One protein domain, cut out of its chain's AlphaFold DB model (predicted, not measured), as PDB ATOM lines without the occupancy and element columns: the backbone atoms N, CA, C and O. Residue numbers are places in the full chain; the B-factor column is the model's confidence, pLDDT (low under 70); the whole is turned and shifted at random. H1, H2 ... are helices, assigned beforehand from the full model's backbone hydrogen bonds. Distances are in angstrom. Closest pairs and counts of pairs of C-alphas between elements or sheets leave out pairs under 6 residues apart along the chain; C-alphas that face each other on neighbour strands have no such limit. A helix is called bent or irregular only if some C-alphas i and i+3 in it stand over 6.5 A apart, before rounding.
ATOM      1  N   PRO A   2      35.839  67.362  27.242       64.50
ATOM      2  CA  PRO A   2      36.931  66.397  27.288       64.50
ATOM      3  C   PRO A   2      36.374  64.968  27.223       64.50
ATOM      4  O   PRO A   2      35.702  64.495  28.135       64.50
ATOM      5  N   ILE A   3      36.656  64.266  26.127       66.12
ATOM      6  CA  ILE A   3      36.350  62.838  25.992       66.12
ATOM      7  C   ILE A   3      37.203  62.079  27.019       66.12
ATOM      8  O   ILE A   3      38.435  62.164  26.971       66.12
ATOM      9  N   THR A   4      36.557  61.360  27.943       74.75
ATOM     10  CA  THR A   4      37.222  60.590  29.006       74.75
ATOM     11  C   THR A   4      38.162  59.533  28.409       74.75
ATOM     12  O   THR A   4      37.878  58.965  27.353       74.75
ATOM     13  N   ARG A   5      39.294  59.248  29.073       71.81
ATOM     14  CA  ARG A   5      40.331  58.310  28.584       71.81
ATOM     15  C   ARG A   5      39.759  56.938  28.197       71.81
ATOM     16  O   ARG A   5      40.155  56.380  27.182       71.81
ATOM     17  N   SER A   6      38.776  56.450  28.959       68.44
ATOM     18  CA  SER A   6      38.052  55.208  28.658       68.44
ATOM     19  C   SER A   6      37.308  55.287  27.320       68.44
ATOM     20  O   SER A   6      37.451  54.404  26.481       68.44
ATOM     21  N   ARG A   7      36.581  56.375  27.046       71.00
ATOM     22  CA  ARG A   7      35.814  56.523  25.799       71.00
ATOM     23  C   ARG A   7      36.721  56.605  24.562       71.00
ATOM     24  O   ARG A   7      36.347  56.105  23.509       71.00
ATOM     25  N   ARG A   8      37.933  57.161  24.700       77.75
ATOM     26  CA  ARG A   8      38.942  57.191  23.621       77.75
ATOM     27  C   ARG A   8      39.493  55.801  23.297       77.75
ATOM     28  O   ARG A   8      39.628  55.474  22.125       77.75
ATOM     29  N   ALA A   9      39.767  54.987  24.317       77.50
ATOM     30  CA  ALA A   9      40.252  53.621  24.126       77.50
ATOM     31  C   ALA A   9      39.220  52.738  23.400       77.50
ATOM     32  O   ALA A   9      39.586  51.988  22.504       77.50
ATOM     33  N   HIS A  10      37.929  52.888  23.715       74.25
ATOM     34  CA  HIS A  10      36.861  52.144  23.033       74.25
ATOM     35  C   HIS A  10      36.723  52.521  21.562       74.25
ATOM     36  O   HIS A  10      36.602  51.643  20.715       74.25
ATOM     37  N   LEU A  11      36.775  53.820  21.251       80.12
ATOM     38  CA  LEU A  11      36.745  54.273  19.863       80.12
ATOM     39  C   LEU A  11      37.963  53.768  19.086       80.12
ATOM     40  O   LEU A  11      37.802  53.267  17.980       80.12
ATOM     41  N   ALA A  12      39.161  53.833  19.675       83.94
ATOM     42  CA  ALA A  12      40.369  53.306  19.045       83.94
ATOM     43  C   ALA A  12      40.260  51.799  18.764       83.94
ATOM     44  O   ALA A  12      40.632  51.349  17.685       83.94
ATOM     45  N   LEU A  13      39.699  51.031  19.700       83.00
ATOM     46  CA  LEU A  13      39.529  49.590  19.547       83.00
ATOM     47  C   LEU A  13      38.482  49.240  18.476       83.00
ATOM     48  O   LEU A  13      38.738  48.383  17.637       83.00
ATOM     49  N   MET A  14      37.347  49.945  18.442       81.81
ATOM     50  CA  MET A  14      36.331  49.799  17.389       81.81
ATOM     51  C   MET A  14      36.898  50.091  15.998       81.81
ATOM     52  O   MET A  14      36.696  49.312  15.070       81.81
ATOM     53  N   LEU A  15      37.641  51.193  15.863       85.06
ATOM     54  CA  LEU A  15      38.284  51.565  14.603       85.06
ATOM     55  C   LEU A  15      39.323  50.523  14.181       85.06
ATOM     56  O   LEU A  15      39.343  50.125  13.021       85.06
ATOM     57  N   TYR A  16      40.135  50.036  15.122       82.81
ATOM     58  CA  TYR A  16      41.118  48.988  14.860       82.81
ATOM     59  C   TYR A  16      40.465  47.703  14.337       82.81
ATOM     60  O   TYR A  16      40.888  47.173  13.310       82.81
ATOM     61  N   PHE A  17      39.393  47.238  14.988       80.81
ATOM     62  CA  PHE A  17      38.635  46.077  14.514       80.81
ATOM     63  C   PHE A  17      38.040  46.310  13.126       80.81
ATOM     64  O   PHE A  17      38.144  45.439  12.268       80.81
ATOM     65  N   CYS A  18      37.468  47.486  12.873       82.69
ATOM     66  CA  CYS A  18      36.881  47.817  11.575       82.69
ATOM     67  C   CYS A  18      37.929  47.788  10.441       82.69
ATOM     68  O   CYS A  18      37.694  47.206   9.378       82.69
ATOM     69  N   VAL A  19      39.122  48.339  10.684       85.75
ATOM     70  CA  VAL A  19      40.241  48.309   9.727       85.75
ATOM     71  C   VAL A  19      40.745  46.882   9.489       85.75
ATOM     72  O   VAL A  19      40.936  46.481   8.345       85.75
ATOM     73  N   MET A  20      40.913  46.078  10.541       83.25
ATOM     74  CA  MET A  20      41.350  44.684  10.388       83.25
ATOM     75  C   MET A  20      40.324  43.835   9.625       83.25
ATOM     76  O   MET A  20      40.696  43.071   8.738       83.25
ATOM     77  N   LEU A  21      39.032  44.005   9.921       80.81
ATOM     78  CA  LEU A  21      37.941  43.289   9.254       80.81
ATOM     79  C   LEU A  21      37.829  43.659   7.767       80.81
ATOM     80  O   LEU A  21      37.650  42.779   6.928       80.81
ATOM     81  N   SER A  22      37.971  44.942   7.425       77.31
ATOM     82  CA  SER A  22      37.959  45.400   6.026       77.31
ATOM     83  C   SER A  22      39.171  44.905   5.232       77.31
ATOM     84  O   SER A  22      39.007  44.425   4.108       77.31
ATOM     85  N   ALA A  23      40.371  44.939   5.822       78.38
ATOM     86  CA  ALA A  23      41.573  44.373   5.209       78.38
ATOM     87  C   ALA A  23      41.438  42.857   4.989       78.38
ATOM     88  O   ALA A  23      41.774  42.353   3.916       78.38
ATOM     89  N   PHE A  24      40.880  42.137   5.967       79.62
ATOM     90  CA  PHE A  24      40.616  40.706   5.853       79.62
ATOM     91  C   PHE A  24      39.630  40.393   4.719       79.62
ATOM     92  O   PHE A  24      39.938  39.569   3.859       79.62
ATOM     93  N   HIS A  25      38.495  41.097   4.655       77.31
ATOM     94  CA  HIS A  25      37.510  40.933   3.579       77.31
ATOM     95  C   HIS A  25      38.130  41.163   2.191       77.31
ATOM     96  O   HIS A  25      37.927  40.370   1.272       77.31
ATOM     97  N   CYS A  26      38.948  42.209   2.049       80.00
ATOM     98  CA  CYS A  26      39.677  42.486   0.812       80.00
ATOM     99  C   CYS A  26      40.648  41.349   0.448       80.00
ATOM    100  O   CYS A  26      40.637  40.866  -0.686       80.00
ATOM    101  N   SER A  27      41.437  40.865   1.413       75.12
ATOM    102  CA  SER A  27      42.372  39.754   1.189       75.12
ATOM    103  C   SER A  27      41.664  38.456   0.788       75.12
ATOM    104  O   SER A  27      42.151  37.733  -0.081       75.12
ATOM    105  N   MET A  28      40.484  38.189   1.358       81.88
ATOM    106  CA  MET A  28      39.690  37.010   1.033       81.88
ATOM    107  C   MET A  28      39.128  37.093  -0.388       81.88
ATOM    108  O   MET A  28      39.270  36.130  -1.135       81.88
ATOM    109  N   GLY A  29      38.589  38.244  -0.806       73.56
ATOM    110  CA  GLY A  29      38.121  38.446  -2.183       73.56
ATOM    111  C   GLY A  29      39.232  38.263  -3.224       73.56
ATOM    112  O   GLY A  29      39.044  37.562  -4.220       73.56
ATOM    113  N   HIS A  30      40.426  38.806  -2.961       74.12
ATOM    114  CA  HIS A  30      41.588  38.587  -3.829       74.12
ATOM    115  C   HIS A  30      42.051  37.124  -3.844       74.12
ATOM    116  O   HIS A  30      42.395  36.605  -4.906       74.12
ATOM    117  N   GLY A  31      42.022  36.443  -2.695       75.44
ATOM    118  CA  GLY A  31      42.337  35.018  -2.600       75.44
ATOM    119  C   GLY A  31      41.362  34.143  -3.392       75.44
ATOM    120  O   GLY A  31      41.802  33.251  -4.115       75.44
ATOM    121  N   GLN A  32      40.059  34.431  -3.325       74.25
ATOM    122  CA  GLN A  32      39.035  33.724  -4.105       74.25
ATOM    123  C   GLN A  32      39.227  33.943  -5.611       74.25
ATOM    124  O   GLN A  32      39.252  32.980  -6.379       74.25
ATOM    125  N   MET A  33      39.451  35.192  -6.033       67.19
ATOM    126  CA  MET A  33      39.715  35.520  -7.437       67.19
ATOM    127  C   MET A  33      40.971  34.807  -7.960       67.19
ATOM    128  O   MET A  33      40.934  34.198  -9.030       67.19
ATOM    129  N   SER A  34      42.061  34.822  -7.189       72.88
ATOM    130  CA  SER A  34      43.303  34.135  -7.558       72.88
ATOM    131  C   SER A  34      43.148  32.610  -7.567       72.88
ATOM    132  O   SER A  34      43.726  31.946  -8.425       72.88
ATOM    133  N   GLY A  35      42.373  32.038  -6.642       68.81
ATOM    134  CA  GLY A  35      42.133  30.594  -6.569       68.81
ATOM    135  C   GLY A  35      41.288  30.063  -7.729       68.81
ATOM    136  O   GLY A  35      41.549  28.969  -8.234       68.81
ATOM    137  N   MET A  36      40.315  30.852  -8.194       68.31
ATOM    138  CA  MET A  36      39.493  30.537  -9.369       68.31
ATOM    139  C   MET A  36      40.309  30.592 -10.666       68.31
ATOM    140  O   MET A  36      40.198  29.690 -11.497       68.31
ATOM    141  N   GLN A  37      41.188  31.595 -10.806       64.31
ATOM    142  CA  GLN A  37      42.105  31.705 -11.948       64.31
ATOM    143  C   GLN A  37      43.050  30.499 -12.057       64.31
ATOM    144  O   GLN A  37      43.296  30.014 -13.158       64.31
ATOM    145  N   LEU A  38      43.544  29.976 -10.928       67.12
ATOM    146  CA  LEU A  38      44.425  28.801 -10.906       67.12
ATOM    147  C   LEU A  38      43.687  27.473 -11.144       67.12
ATOM    148  O   LEU A  38      44.290  26.535 -11.657       67.12
ATOM    149  N   ASN A  39      42.394  27.385 -10.817       65.06
ATOM    150  CA  ASN A  39      41.566  26.203 -11.102       65.06
ATOM    151  C   ASN A  39      41.081  26.127 -12.564       65.06
ATOM    152  O   ASN A  39      40.336  25.215 -12.911       65.06
ATOM    153  N   GLY A  40      41.461  27.080 -13.424       59.19
ATOM    154  CA  GLY A  40      41.028  27.117 -14.826       59.19
ATOM    155  C   GLY A  40      39.547  27.471 -15.022       59.19
ATOM    156  O   GLY A  40      39.064  27.480 -16.152       59.19
ATOM    157  N   VAL A  41      38.823  27.809 -13.946       62.00
ATOM    158  CA  VAL A  41      37.419  28.241 -13.984       62.00
ATOM    159  C   VAL A  41      37.392  29.747 -14.230       62.00
ATOM    160  O   VAL A  41      37.267  30.564 -13.315       62.00
ATOM    161  N   ASN A  42      37.552  30.134 -15.492       55.53
ATOM    162  CA  ASN A  42      37.516  31.533 -15.894       55.53
ATOM    163  C   ASN A  42      36.054  32.023 -15.992       55.53
ATOM    164  O   ASN A  42      35.468  32.060 -17.064       55.53
ATOM    165  N   VAL A  43      35.483  32.384 -14.838       55.16
ATOM    166  CA  VAL A  43      34.450  33.425 -14.654       55.16
ATOM    167  C   VAL A  43      33.150  33.275 -15.472       55.16
ATOM    168  O   VAL A  43      32.996  33.852 -16.541       55.16
ATOM    169  N   ALA A  44      32.130  32.655 -14.866       53.84
ATOM    170  CA  ALA A  44      30.712  32.875 -15.196       53.84
ATOM    171  C   ALA A  44      30.037  33.872 -14.219       53.84
ATOM    172  O   ALA A  44      28.863  33.742 -13.891       53.84
ATOM    173  N   ALA A  69      30.275  29.315  -4.665       52.59
ATOM    174  CA  ALA A  69      29.075  30.069  -4.283       52.59
ATOM    175  C   ALA A  69      28.517  29.638  -2.911       52.59
ATOM    176  O   ALA A  69      28.050  30.466  -2.126       52.59
ATOM    177  N   SER A  70      28.598  28.342  -2.579       52.41
ATOM    178  CA  SER A  70      28.256  27.852  -1.235       52.41
ATOM    179  C   SER A  70      29.282  28.270  -0.175       52.41
ATOM    180  O   SER A  70      28.897  28.557   0.963       52.41
ATOM    181  N   PHE A  71      30.568  28.350  -0.535       54.59
ATOM    182  CA  PHE A  71      31.609  28.869   0.353       54.59
ATOM    183  C   PHE A  71      31.444  30.371   0.591       54.59
ATOM    184  O   PHE A  71      31.545  30.784   1.741       54.59
ATOM    185  N   ASP A  72      31.100  31.165  -0.424       60.00
ATOM    186  CA  ASP A  72      30.883  32.609  -0.295       60.00
ATOM    187  C   ASP A  72      29.744  32.920   0.687       60.00
ATOM    188  O   ASP A  72      29.929  33.691   1.629       60.00
ATOM    189  N   CYS A  73      28.592  32.252   0.565       55.19
ATOM    190  CA  CYS A  73      27.481  32.431   1.509       55.19
ATOM    191  C   CYS A  73      27.833  31.988   2.944       55.19
ATOM    192  O   CYS A  73      27.456  32.657   3.909       55.19
ATOM    193  N   SER A  74      28.569  30.884   3.107       60.50
ATOM    194  CA  SER A  74      28.970  30.374   4.428       60.50
ATOM    195  C   SER A  74      30.048  31.244   5.091       60.50
ATOM    196  O   SER A  74      29.987  31.527   6.291       60.50
ATOM    197  N   LEU A  75      31.013  31.739   4.312       61.50
ATOM    198  CA  LEU A  75      32.081  32.629   4.773       61.50
ATOM    199  C   LEU A  75      31.545  34.021   5.105       61.50
ATOM    200  O   LEU A  75      31.891  34.559   6.151       61.50
ATOM    201  N   VAL A  76      30.649  34.582   4.290       64.44
ATOM    202  CA  VAL A  76      29.996  35.865   4.596       64.44
ATOM    203  C   VAL A  76      29.117  35.735   5.841       64.44
ATOM    204  O   VAL A  76      29.201  36.577   6.734       64.44
ATOM    205  N   SER A  77      28.332  34.661   5.956       64.94
ATOM    206  CA  SER A  77      27.490  34.419   7.137       64.94
ATOM    207  C   SER A  77      28.323  34.246   8.414       64.94
ATOM    208  O   SER A  77      28.047  34.881   9.435       64.94
ATOM    209  N   SER A  78      29.403  33.460   8.357       68.69
ATOM    210  CA  SER A  78      30.306  33.261   9.498       68.69
ATOM    211  C   SER A  78      31.132  34.505   9.832       68.69
ATOM    212  O   SER A  78      31.327  34.800  11.010       68.69
ATOM    213  N   PHE A  79      31.555  35.291   8.841       72.88
ATOM    214  CA  PHE A  79      32.222  36.575   9.054       72.88
ATOM    215  C   PHE A  79      31.298  37.585   9.733       72.88
ATOM    216  O   PHE A  79      31.704  38.230  10.699       72.88
ATOM    217  N   VAL A  80      30.040  37.686   9.291       75.56
ATOM    218  CA  VAL A  80      29.023  38.521   9.946       75.56
ATOM    219  C   VAL A  80      28.791  38.046  11.380       75.56
ATOM    220  O   VAL A  80      28.767  38.867  12.297       75.56
ATOM    221  N   ALA A  81      28.704  36.733  11.608       75.12
ATOM    222  CA  ALA A  81      28.564  36.171  12.949       75.12
ATOM    223  C   ALA A  81      29.776  36.485  13.846       75.12
ATOM    224  O   ALA A  81      29.589  36.884  14.994       75.12
ATOM    225  N   LEU A  82      31.005  36.372  13.333       76.25
ATOM    226  CA  LEU A  82      32.231  36.711  14.062       76.25
ATOM    227  C   LEU A  82      32.344  38.211  14.336       76.25
ATOM    228  O   LEU A  82      32.725  38.595  15.440       76.25
ATOM    229  N   ALA A  83      31.984  39.062  13.377       77.81
ATOM    230  CA  ALA A  83      31.971  40.509  13.553       77.81
ATOM    231  C   ALA A  83      30.954  40.926  14.624       77.81
ATOM    232  O   ALA A  83      31.278  41.720  15.509       77.81
ATOM    233  N   LEU A  84      29.753  40.340  14.603       75.25
ATOM    234  CA  LEU A  84      28.739  40.553  15.634       75.25
ATOM    235  C   LEU A  84      29.201  40.005  16.988       75.25
ATOM    236  O   LEU A  84      29.109  40.719  17.983       75.25
ATOM    237  N   ALA A  85      29.751  38.791  17.046       77.88
ATOM    238  CA  ALA A  85      30.264  38.196  18.280       77.88
ATOM    239  C   ALA A  85      31.417  39.014  18.878       77.88
ATOM    240  O   ALA A  85      31.451  39.221  20.088       77.88
ATOM    241  N   ALA A  86      32.324  39.535  18.050       77.50
ATOM    242  CA  ALA A  86      33.387  40.431  18.484       77.50
ATOM    243  C   ALA A  86      32.814  41.756  18.997       77.50
ATOM    244  O   ALA A  86      33.227  42.217  20.057       77.50
ATOM    245  N   PHE A  87      31.834  42.342  18.304       74.94
ATOM    246  CA  PHE A  87      31.188  43.586  18.719       74.94
ATOM    247  C   PHE A  87      30.445  43.418  20.052       74.94
ATOM    248  O   PHE A  87      30.722  44.142  21.008       74.94
ATOM    249  N   PHE A  88      29.563  42.423  20.163       74.31
ATOM    250  CA  PHE A  88      28.827  42.118  21.393       74.31
ATOM    251  C   PHE A  88      29.741  41.644  22.519       74.31
ATOM    252  O   PHE A  88      29.537  42.038  23.664       74.31
ATOM    253  N   GLY A  89      30.774  40.861  22.208       75.31
ATOM    254  CA  GLY A  89      31.803  40.454  23.156       75.31
ATOM    255  C   GLY A  89      32.539  41.660  23.727       75.31
ATOM    256  O   GLY A  89      32.663  41.768  24.941       75.31
ATOM    257  N   LEU A  90      32.939  42.624  22.894       68.38
ATOM    258  CA  LEU A  90      33.567  43.865  23.358       68.38
ATOM    259  C   LEU A  90      32.612  44.745  24.174       68.38
ATOM    260  O   LEU A  90      33.024  45.339  25.169       68.38
ATOM    261  N   LEU A  91      31.346  44.839  23.756       67.81
ATOM    262  CA  LEU A  91      30.314  45.587  24.479       67.81
ATOM    263  C   LEU A  91      29.951  44.926  25.817       67.81
ATOM    264  O   LEU A  91      29.613  45.638  26.757       67.81
ATOM    265  N   GLY A  92      30.020  43.597  25.913       67.88
ATOM    266  CA  GLY A  92      29.761  42.828  27.132       67.88
ATOM    267  C   GLY A  92      30.968  42.746  28.071       67.88
ATOM    268  O   GLY A  92      30.797  42.732  29.287       67.88
TER     269      GLY A  92
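What this domain is: This is residues 2 to 44 and 69 to 92 of the 128 residues of the protein "DUF2946 domain-containing protein" of Gammaproteobacteria bacterium HGW-Gammaproteobacteria-11 (UniProt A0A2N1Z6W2). Two nearly straight helices, the long H1 and the shorter H2, lie side by side and almost parallel in line but run in opposite directions, close to each other without clearly touching. H1 makes the long axis and runs past H2, and residues 2 to 9 at one end and 34 to 41 at the other stick out. The printed part has 67 residues with two named helices, H1 then H2 along the chain, and no named strand; the class is all helix. It is only just extended, close to loose, with a radius of gyration of the C-alphas of 16.8 A, and its outline is a rod spanning 57 by 19 by 14 A.

How they stand to each other: H1, residues 5 to 38, and H2, residues 69 to 92, are close but not clearly touching, with 1 pair of C-alphas within 8 A. The closest C-alphas are those of Leu 21 and Ala 83, 7.9 A apart. The helices stand at a shallow tilt of 10 degrees and run opposite ways, 12.3 A from centre to centre. In both H1 and H2 every O i to N i+4 pair is within hydrogen-bond range.

Where its parts are: H1 begins at C-alpha 5, at (40.331, 58.310, 28.584), and ends at C-alpha 38, at (44.425, 28.801, -10.906), a length of 49.5 A. H2 measures 33.9 A from first to last C-alpha and ends at C-alpha 92, at (29.761, 42.828, 27.132). Neither helix is bent.

The domain as a whole: The two C-alphas farthest apart are those of Pro 2 and Gly 40, at 57.7 A. Residues 45 to 68 are not printed, and C-alphas 44 and 69 are 11.4 A apart across this cut, which lies in the link from H1 to H2. The mean pLDDT of the printed part is 71.6, and 27 residues are under 70, among them residues 35 to 44 and 69 to 78.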